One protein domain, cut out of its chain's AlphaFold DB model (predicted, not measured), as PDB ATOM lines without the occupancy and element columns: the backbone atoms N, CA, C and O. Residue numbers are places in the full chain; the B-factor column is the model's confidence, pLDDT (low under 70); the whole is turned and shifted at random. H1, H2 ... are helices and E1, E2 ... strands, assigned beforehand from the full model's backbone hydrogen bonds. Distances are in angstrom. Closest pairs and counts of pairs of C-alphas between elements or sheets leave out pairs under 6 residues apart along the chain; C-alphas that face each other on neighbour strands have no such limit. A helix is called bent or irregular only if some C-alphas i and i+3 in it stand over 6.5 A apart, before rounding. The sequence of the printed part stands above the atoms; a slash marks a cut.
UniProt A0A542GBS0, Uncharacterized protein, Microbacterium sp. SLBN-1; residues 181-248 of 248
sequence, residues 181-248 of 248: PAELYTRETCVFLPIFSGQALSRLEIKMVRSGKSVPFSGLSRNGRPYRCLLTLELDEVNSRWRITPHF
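Overview. This is residues 181 to 248 of the 248 residues of an uncharacterized protein of Microbacterium sp. SLBN-1 (UniProt A0A542GBS0). What does the model look like? A strongly twisted sheet of three strands, bent in its inner strand E2, has one short helix, H1, over one face, and a long stretch without a named element, residues 181 to 202, runs past the sheet before H1. What are the parts and the size? The printed part has 68 residues, under half of them in named elements, in the order H1, E1, E2, E3; the sheet order is E1 - E2 - E3, antiparallel, and the class is mixed, helices and strands. It is compact, with a radius of gyration of the C-alphas of 12.4 A and spans of 39 by 26 by 17 A.

Along the chain. What comes first? Residues 181 to 202 hold no named element, though residues 195 to 196 pair briefly with 199 to 200, antiparallel. H1, residues 203 to 210, begins with C-alpha 203 at (119.771, 117.430, 153.582) and is 10.3 A long. Where are the strands? E1 is residues 215 to 220, 16.6 A; E2 is residues 226 to 236, 26.5 A, and bends by 73 degrees at residue 233. E3 is residues 241 to 247, 17.9 A, ending with C-alpha 247 at (104.089, 129.770, 148.966).

Arrangement. How are the strands joined? E1, E2 and E3 form a meander, each strand the antiparallel neighbour of the one before, and E1 with E2 and E2 with E3 are hairpins. N 217 and O 229 are 2.8 A apart, and N 232 and O 245 are 3.0 A apart, both within hydrogen-bond range. Where is H1? It is on the sheet at a height of 8.5 A, only just over E2, with 3 of its C-alphas falling on that strand; its closest C-alphas to E2 are Val 209 and Leu 233, 5.4 A. It runs along the strands, at 12 degrees to E2 on the local plane, and every O i to N i+4 pair of H1 is within hydrogen-bond range.

Size, cuts and confidence. How large is it? The two C-alphas farthest apart, those of Leu 184 and Gly 224, are 39.2 A apart. Are there cuts, long links or doubtful places? The printed part has no cut, the links H1 to E1, E1 to E2 and E2 to E3 are tight, and no printed residue is under 70 in pLDDT, with a mean of 91.7 for the printed part.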
ATOM      1  N   PRO A 181     128.008 140.062 147.575       80.31
ATOM      2  CA  PRO A 181     126.669 140.219 147.016       80.31
ATOM      3  C   PRO A 181     126.053 138.867 146.628       80.31
ATOM      4  O   PRO A 181     126.711 138.036 145.993       80.31
ATOM      5  N   ALA A 182     124.790 138.624 146.993       80.25
ATOM      6  CA  ALA A 182     124.136 137.342 146.725       80.25
ATOM      7  C   ALA A 182     123.961 137.036 145.233       80.25
ATOM      8  O   ALA A 182     123.795 135.865 144.882       80.25
ATOM      9  N   GLU A 183     124.033 138.049 144.363       81.56
ATOM     10  CA  GLU A 183     123.982 137.871 142.910       81.56
ATOM     11  C   GLU A 183     125.209 137.114 142.373       81.56
ATOM     12  O   GLU A 183     125.147 136.536 141.289       81.56
ATOM     13  N   LEU A 184     126.314 137.062 143.132       83.56
ATOM     14  CA  LEU A 184     127.502 136.270 142.783       83.56
ATOM     15  C   LEU A 184     127.320 134.769 143.037       83.56
ATOM     16  O   LEU A 184     128.147 133.962 142.607       83.56
ATOM     17  N   TYR A 185     126.248 134.380 143.729       85.31
ATOM     18  CA  TYR A 185     125.964 132.994 144.060       85.31
ATOM     19  C   TYR A 185     124.800 132.457 143.242       85.31
ATOM     20  O   TYR A 185     123.781 133.110 143.028       85.31
ATOM     21  N   THR A 186     124.932 131.197 142.846       88.25
ATOM     22  CA  THR A 186     123.827 130.449 142.254       88.25
ATOM     23  C   THR A 186     122.967 129.841 143.358       88.25
ATOM     24  O   THR A 186     123.422 129.667 144.490       88.25
ATOM     25  N   ARG A 187     121.751 129.410 143.015       89.19
ATOM     26  CA  ARG A 187     120.890 128.637 143.924       89.19
ATOM     27  C   ARG A 187     121.598 127.394 144.494       89.19
ATOM     28  O   ARG A 187     121.357 126.989 145.630       89.19
ATOM     29  N   GLU A 188     122.501 126.792 143.722       87.62
ATOM     30  CA  GLU A 188     123.257 125.605 144.127       87.62
ATOM     31  C   GLU A 188     124.356 125.920 145.144       87.62
ATOM     32  O   GLU A 188     124.612 125.104 146.028       87.62
ATOM     33  N   THR A 189     124.967 127.105 145.065       86.31
ATOM     34  CA  THR A 189     126.152 127.473 145.858       86.31
ATOM     35  C   THR A 189     125.878 128.489 146.961       86.31
ATOM     36  O   THR A 189     126.732 128.692 147.822       86.31
ATOM     37  N   CYS A 190     124.696 129.109 146.981       88.06
ATOM     38  CA  CYS A 190     124.378 130.163 147.933       88.06
ATOM     39  C   CYS A 190     124.364 129.673 149.386       88.06
ATOM     40  O   CYS A 190     123.990 128.531 149.689       88.06
ATOM     41  N   VAL A 191     124.709 130.580 150.297       90.38
ATOM     42  CA  VAL A 191     124.447 130.432 151.729       90.38
ATOM     43  C   VAL A 191     123.036 130.937 152.003       90.38
ATOM     44  O   VAL A 191     122.659 132.021 151.567       90.38
ATOM     45  N   PHE A 192     122.250 130.146 152.721       91.88
ATOM     46  CA  PHE A 192     120.932 130.537 153.208       91.88
ATOM     47  C   PHE A 192     120.669 129.821 154.528       91.88
ATOM     48  O   PHE A 192     121.276 128.787 154.790       91.88
ATOM     49  N   LEU A 193     119.770 130.350 155.357       92.19
ATOM     50  CA  LEU A 193     119.353 129.678 156.586       92.19
ATOM     51  C   LEU A 193     118.271 128.636 156.247       92.19
ATOM     52  O   LEU A 193     117.154 129.036 155.907       92.19
ATOM     53  N   PRO A 194     118.545 127.320 156.330       93.38
ATOM     54  CA  PRO A 194     117.588 126.279 155.979       93.38
ATOM     55  C   PRO A 194     116.655 125.992 157.164       93.38
ATOM     56  O   PRO A 194     116.463 124.844 157.547       93.38
ATOM     57  N   ILE A 195     116.105 127.040 157.781       93.06
ATOM     58  CA  ILE A 195     115.141 126.942 158.877       93.06
ATOM     59  C   ILE A 195     113.879 127.685 158.460       93.06
ATOM     60  O   ILE A 195     113.940 128.855 158.086       93.06
ATOM     61  N   PHE A 196     112.730 127.030 158.593       93.75
ATOM     62  CA  PHE A 196     111.429 127.655 158.405       93.75
ATOM     63  C   PHE A 196     110.499 127.316 159.570       93.75
ATOM     64  O   PHE A 196     110.389 126.167 159.986       93.75
ATOM     65  N   SER A 197     109.848 128.334 160.142       90.56
ATOM     66  CA  SER A 197     108.939 128.179 161.289       90.56
ATOM     67  C   SER A 197     109.541 127.398 162.479       90.56
ATOM     68  O   SER A 197     108.825 126.684 163.179       90.56
ATOM     69  N   GLY A 198     110.854 127.535 162.709       87.25
ATOM     70  CA  GLY A 198     111.586 126.855 163.788       87.25
ATOM     71  C   GLY A 198     112.026 125.420 163.477       87.25
ATOM     72  O   GLY A 198     112.654 124.792 164.322       87.25
ATOM     73  N   GLN A 199     111.735 124.905 162.281       89.06
ATOM     74  CA  GLN A 199     112.149 123.574 161.839       89.06
ATOM     75  C   GLN A 199     113.258 123.681 160.793       89.06
ATOM     76  O   GLN A 199     113.149 124.464 159.848       89.06
ATOM     77  N   ALA A 200     114.328 122.907 160.973       91.25
ATOM     78  CA  ALA A 200     115.414 122.815 160.004       91.25
ATOM     79  C   ALA A 200     115.032 121.869 158.857       91.25
ATOM     80  O   ALA A 200     114.480 120.796 159.098       91.25
ATOM     81  N   LEU A 201     115.350 122.258 157.624       92.69
ATOM     82  CA  LEU A 201     115.226 121.393 156.454       92.69
ATOM     83  C   LEU A 201     116.297 120.295 156.522       92.69
ATOM     84  O   LEU A 201     117.464 120.555 156.822       92.69
ATOM     85  N   SER A 202     115.909 119.072 156.183       91.44
ATOM     86  CA  SER A 202     116.815 117.942 155.993       91.44
ATOM     87  C   SER A 202     117.755 118.162 154.803       91.44
ATOM     88  O   SER A 202     117.503 118.969 153.905       91.44
ATOM     89  N   ARG A 203     118.834 117.372 154.720       87.94
ATOM     90  CA  ARG A 203     119.771 117.430 153.582       87.94
ATOM     91  C   ARG A 203     119.086 117.168 152.239       87.94
ATOM     92  O   ARG A 203     119.469 117.770 151.237       87.94
ATOM     93  N   LEU A 204     118.091 116.281 152.206       91.50
ATOM     94  CA  LEU A 204     117.334 115.998 150.989       91.50
ATOM     95  C   LEU A 204     116.504 117.213 150.569       91.50
ATOM     96  O   LEU A 204     116.534 117.597 149.403       91.50
ATOM     97  N   GLU A 205     115.836 117.862 151.518       95.00
ATOM     98  CA  GLU A 205     115.057 119.074 151.269       95.00
ATOM     99  C   GLU A 205     115.953 120.238 150.835       95.00
ATOM    100  O   GLU A 205     115.634 120.921 149.866       95.00
ATOM    101  N   ILE A 206     117.126 120.408 151.462       93.94
ATOM    102  CA  ILE A 206     118.145 121.376 151.031       93.94
ATOM    103  C   ILE A 206     118.566 121.097 149.581       93.94
ATOM    104  O   ILE A 206     118.593 122.016 148.765       93.94
ATOM    105  N   LYS A 207     118.849 119.838 149.217       93.06
ATOM    106  CA  LYS A 207     119.168 119.462 147.827       93.06
ATOM    107  C   LYS A 207     118.013 119.775 146.872       93.06
ATOM    108  O   LYS A 207     118.252 120.280 145.775       93.06
ATOM    109  N   MET A 208     116.770 119.512 147.278       95.12
ATOM    110  CA  MET A 208     115.586 119.814 146.472       95.12
ATOM    111  C   MET A 208     115.466 121.312 146.201       95.12
ATOM    112  O   MET A 208     115.416 121.699 145.030       95.12
ATOM    113  N   VAL A 209     115.505 122.153 147.239       96.25
ATOM    114  CA  VAL A 209     115.409 123.607 147.049       96.25
ATOM    115  C   VAL A 209     116.602 124.160 146.275       96.25
ATOM    116  O   VAL A 209     116.404 125.019 145.423       96.25
ATOM    117  N   ARG A 210     117.814 123.613 146.452       94.31
ATOM    118  CA  ARG A 210     118.989 123.975 145.637       94.31
ATOM    119  C   ARG A 210     118.799 123.661 144.152       94.31
ATOM    120  O   ARG A 210     119.167 124.476 143.314       94.31
ATOM    121  N   SER A 211     118.137 122.550 143.825       94.56
ATOM    122  CA  SER A 211     117.785 122.184 142.441       94.56
ATOM    123  C   SER A 211     116.626 122.999 141.840       94.56
ATOM    124  O   SER A 211     116.187 122.721 140.727       94.56
ATOM    125  N   GLY A 212     116.095 123.987 142.572       94.38
ATOM    126  CA  GLY A 212     114.950 124.798 142.146       94.38
ATOM    127  C   GLY A 212     113.592 124.118 142.324       94.38
ATOM    128  O   GLY A 212     112.587 124.645 141.853       94.38
ATOM    129  N   LYS A 213     113.538 122.964 143.001       96.31
ATOM    130  CA  LYS A 213     112.278 122.301 143.357       96.31
ATOM    131  C   LYS A 213     111.697 122.918 144.623       96.31
ATOM    132  O   LYS A 213     112.429 123.429 145.468       96.31
ATOM    133  N   SER A 214     110.383 122.825 144.775       96.19
ATOM    134  CA  SER A 214     109.723 123.166 146.027       96.19
ATOM    135  C   SER A 214     109.715 121.986 147.000       96.19
ATOM    136  O   SER A 214     109.701 120.821 146.596       96.19
ATOM    137  N   VAL A 215     109.711 122.299 148.292       97.00
ATOM    138  CA  VAL A 215     109.580 121.329 149.383       97.00
ATOM    139  C   VAL A 215     108.237 121.550 150.079       97.00
ATOM    140  O   VAL A 215     107.976 122.665 150.531       97.00
ATOM    141  N   PRO A 216     107.360 120.536 150.167       96.25
ATOM    142  CA  PRO A 216     106.122 120.663 150.922       96.25
ATOM    143  C   PRO A 216     106.418 120.778 152.416       96.25
ATOM    144  O   PRO A 216     107.164 119.981 152.974       96.25
ATOM    145  N   PHE A 217     105.785 121.743 153.070       96.19
ATOM    146  CA  PHE A 217     105.929 121.997 154.496       96.19
ATOM    147  C   PHE A 217     104.557 122.069 155.163       96.19
ATOM    148  O   PHE A 217     103.589 122.572 154.591       96.19
ATOM    149  N   SER A 218     104.460 121.546 156.383       94.44
ATOM    150  CA  SER A 218     103.254 121.615 157.210       94.44
ATOM    151  C   SER A 218     103.629 122.077 158.609       94.44
ATOM    152  O   SER A 218     104.541 121.525 159.216       94.44
ATOM    153  N   GLY A 219     102.909 123.066 159.133       92.44
ATOM    154  CA  GLY A 219     103.212 123.651 160.436       92.44
ATOM    155  C   GLY A 219     101.985 124.212 161.139       92.44
ATOM    156  O   GLY A 219     100.865 124.152 160.629       92.44
ATOM    157  N   LEU A 220     102.205 124.770 162.328       92.94
ATOM    158  CA  LEU A 220     101.190 125.479 163.103       92.94
ATOM    159  C   LEU A 220     101.464 126.982 163.048       92.94
ATOM    160  O   LEU A 220     102.586 127.436 163.265       92.94
ATOM    161  N   SER A 221     100.434 127.766 162.739       89.25
ATOM    162  CA  SER A 221     100.498 129.228 162.798       89.25
ATOM    163  C   SER A 221     100.614 129.714 164.245       89.25
ATOM    164  O   SER A 221     100.360 128.966 165.188       89.25
ATOM    165  N   ARG A 222     100.894 131.011 164.434       87.44
ATOM    166  CA  ARG A 222     100.904 131.647 165.767       87.44
ATOM    167  C   ARG A 222      99.604 131.433 166.558       87.44
ATOM    168  O   ARG A 222      99.641 131.399 167.778       87.44
ATOM    169  N   ASN A 223      98.479 131.241 165.865       92.50
ATOM    170  CA  ASN A 223      97.166 131.011 166.473       92.50
ATOM    171  C   ASN A 223      96.834 129.514 166.630       92.50
ATOM    172  O   ASN A 223      95.671 129.162 166.809       92.50
ATOM    173  N   GLY A 224      97.813 128.617 166.458       91.31
ATOM    174  CA  GLY A 224      97.632 127.166 166.550       91.31
ATOM    175  C   GLY A 224      96.891 126.530 165.369       91.31
ATOM    176  O   GLY A 224      96.640 125.329 165.382       91.31
ATOM    177  N   ARG A 225      96.537 127.298 164.327       93.81
ATOM    178  CA  ARG A 225      95.890 126.741 163.127       93.81
ATOM    179  C   ARG A 225      96.921 126.029 162.251       93.81
ATOM    180  O   ARG A 225      97.943 126.663 161.962       93.81
ATOM    181  N   PRO A 226      96.661 124.789 161.802       95.12
ATOM    182  CA  PRO A 226      97.539 124.108 160.865       95.12
ATOM    183  C   PRO A 226      97.528 124.819 159.513       95.12
ATOM    184  O   PRO A 226      96.493 125.315 159.069       95.12
ATOM    185  N   TYR A 227      98.681 124.848 158.858       94.81
ATOM    186  CA  TYR A 227      98.829 125.331 157.493       94.81
ATOM    187  C   TYR A 227      99.741 124.400 156.704       94.81
ATOM    188  O   TYR A 227     100.513 123.620 157.270       94.81
ATOM    189  N   ARG A 228      99.645 124.505 155.382       96.00
ATOM    190  CA  ARG A 228     100.553 123.866 154.438       96.00
ATOM    191  C   ARG A 228     101.066 124.923 153.481       96.00
ATOM    192  O   ARG A 228     100.327 125.844 153.155       96.00
ATOM    193  N   CYS A 229     102.313 124.789 153.069       96.50
ATOM    194  CA  CYS A 229     102.908 125.640 152.053       96.50
ATOM    195  C   CYS A 229     103.967 124.862 151.271       96.50
ATOM    196  O   CYS A 229     104.374 123.760 151.649       96.50
ATOM    197  N   LEU A 230     104.401 125.446 150.162       97.31
ATOM    198  CA  LEU A 230     105.557 125.011 149.397       97.31
ATOM    199  C   LEU A 230     106.714 125.966 149.682       97.31
ATOM    200  O   LEU A 230     106.581 127.173 149.519       97.31
ATOM    201  N   LEU A 231     107.849 125.427 150.108       97.44
ATOM    202  CA  LEU A 231     109.069 126.185 150.346       97.44
ATOM    203  C   LEU A 231     109.934 126.175 149.088       97.44
ATOM    204  O   LEU A 231     110.238 125.106 148.558       97.44
ATOM    205  N   THR A 232     110.354 127.347 148.633       96.81
ATOM    206  CA  THR A 232     111.312 127.526 147.533       96.81
ATOM    207  C   THR A 232     112.532 128.302 148.022       96.81
ATOM    208  O   THR A 232     112.481 128.982 149.045       96.81
ATOM    209  N   LEU A 233     113.650 128.186 147.303       96.50
ATOM    210  CA  LEU A 233     114.857 128.974 147.551       96.50
ATOM    211  C   LEU A 233     114.974 130.078 146.501       96.50
ATOM    212  O   LEU A 233     115.170 129.808 145.307       96.50
ATOM    213  N   GLU A 234     114.848 131.316 146.964       94.81
ATOM    214  CA  GLU A 234     114.741 132.511 146.131       94.81
ATOM    215  C   GLU A 234     115.732 133.584 146.576       94.81
ATOM    216  O   GLU A 234     116.095 133.676 147.752       94.81
ATOM    217  N   LEU A 235     116.165 134.390 145.610       92.88
ATOM    218  CA  LEU A 235     116.968 135.576 145.853       92.88
ATOM    219  C   LEU A 235     116.038 136.716 146.285       92.88
ATOM    220  O   LEU A 235     115.155 137.126 145.537       92.88
ATOM    221  N   ASP A 236     116.238 137.221 147.496       90.06
ATOM    222  CA  ASP A 236     115.652 138.473 147.958       90.06
ATOM    223  C   ASP A 236     116.508 139.630 147.434       90.06
ATOM    224  O   ASP A 236     117.550 139.941 148.011       90.06
ATOM    225  N   GLU A 237     116.073 140.235 146.327       87.62
ATOM    226  CA  GLU A 237     116.764 141.352 145.664       87.62
ATOM    227  C   GLU A 237     116.859 142.603 146.547       87.62
ATOM    228  O   GLU A 237     117.778 143.399 146.391       87.62
ATOM    229  N   VAL A 238     115.939 142.786 147.502       85.88
ATOM    230  CA  VAL A 238     115.931 143.972 148.374       85.88
ATOM    231  C   VAL A 238     117.059 143.898 149.394       85.88
ATOM    232  O   VAL A 238     117.699 144.900 149.701       85.88
ATOM    233  N   ASN A 239     117.291 142.703 149.934       84.19
ATOM    234  CA  ASN A 239     118.313 142.466 150.948       84.19
ATOM    235  C   ASN A 239     119.585 141.827 150.371       84.19
ATOM    236  O   ASN A 239     120.465 141.470 151.155       84.19
ATOM    237  N   SER A 240     119.648 141.634 149.046       86.88
ATOM    238  CA  SER A 240     120.662 140.858 148.323       86.88
ATOM    239  C   SER A 240     121.049 139.584 149.075       86.88
ATOM    240  O   SER A 240     122.211 139.391 149.433       86.88
ATOM    241  N   ARG A 241     120.063 138.720 149.370       88.25
ATOM    242  CA  ARG A 241     120.265 137.456 150.110       88.25
ATOM    243  C   ARG A 241     119.380 136.324 149.609       88.25
ATOM    244  O   ARG A 241     118.195 136.509 149.366       88.25
ATOM    245  N   TRP A 242     119.930 135.115 149.545       92.00
ATOM    246  CA  TRP A 242     119.140 133.910 149.294       92.00
ATOM    247  C   TRP A 242     118.395 133.473 150.556       92.00
ATOM    248  O   TRP A 242     118.980 133.396 151.641       92.00
ATOM    249  N   ARG A 243     117.102 133.165 150.428       93.56
ATOM    250  CA  ARG A 243     116.265 132.727 151.552       93.56
ATOM    251  C   ARG A 243     115.216 131.705 151.138       93.56
ATOM    252  O   ARG A 243     114.854 131.590 149.970       93.56
ATOM    253  N   ILE A 244     114.704 130.995 152.137       95.56
ATOM    254  CA  ILE A 244     113.513 130.167 151.978       95.56
ATOM    255  C   ILE A 244     112.275 131.070 151.912       95.56
ATOM    256  O   ILE A 244     112.002 131.812 152.859       95.56
ATOM    257  N   THR A 245     111.524 130.982 150.815       95.25
ATOM    258  CA  THR A 245     110.248 131.678 150.612       95.25
ATOM    259  C   THR A 245     109.093 130.674 150.687       95.25
ATOM    260  O   THR A 245     109.107 129.675 149.965       95.25
ATOM    261  N   PRO A 246     108.085 130.901 151.550       96.19
ATOM    262  CA  PRO A 246     106.880 130.082 151.578       96.19
ATOM    263  C   PRO A 246     105.837 130.552 150.556       96.19
ATOM    264  O   PRO A 246     105.523 131.738 150.472       96.19
ATOM    265  N   HIS A 247     105.227 129.592 149.870       95.50
ATOM    266  CA  HIS A 247     104.089 129.770 148.966       95.50
ATOM    267  C   HIS A 247     102.876 129.031 149.541       95.50
ATOM    268  O   HIS A 247     102.913 127.804 149.663       95.50
ATOM    269  N   PHE A 248     101.854 129.779 149.961       90.06
ATOM    270  CA  PHE A 248     100.647 129.271 150.632       90.06
ATOM    271  C   PHE A 248      99.503 128.996 149.657       90.06
ATOM    272  O   PHE A 248      99.382 129.753 148.668       90.06
TER     273      PHE A 248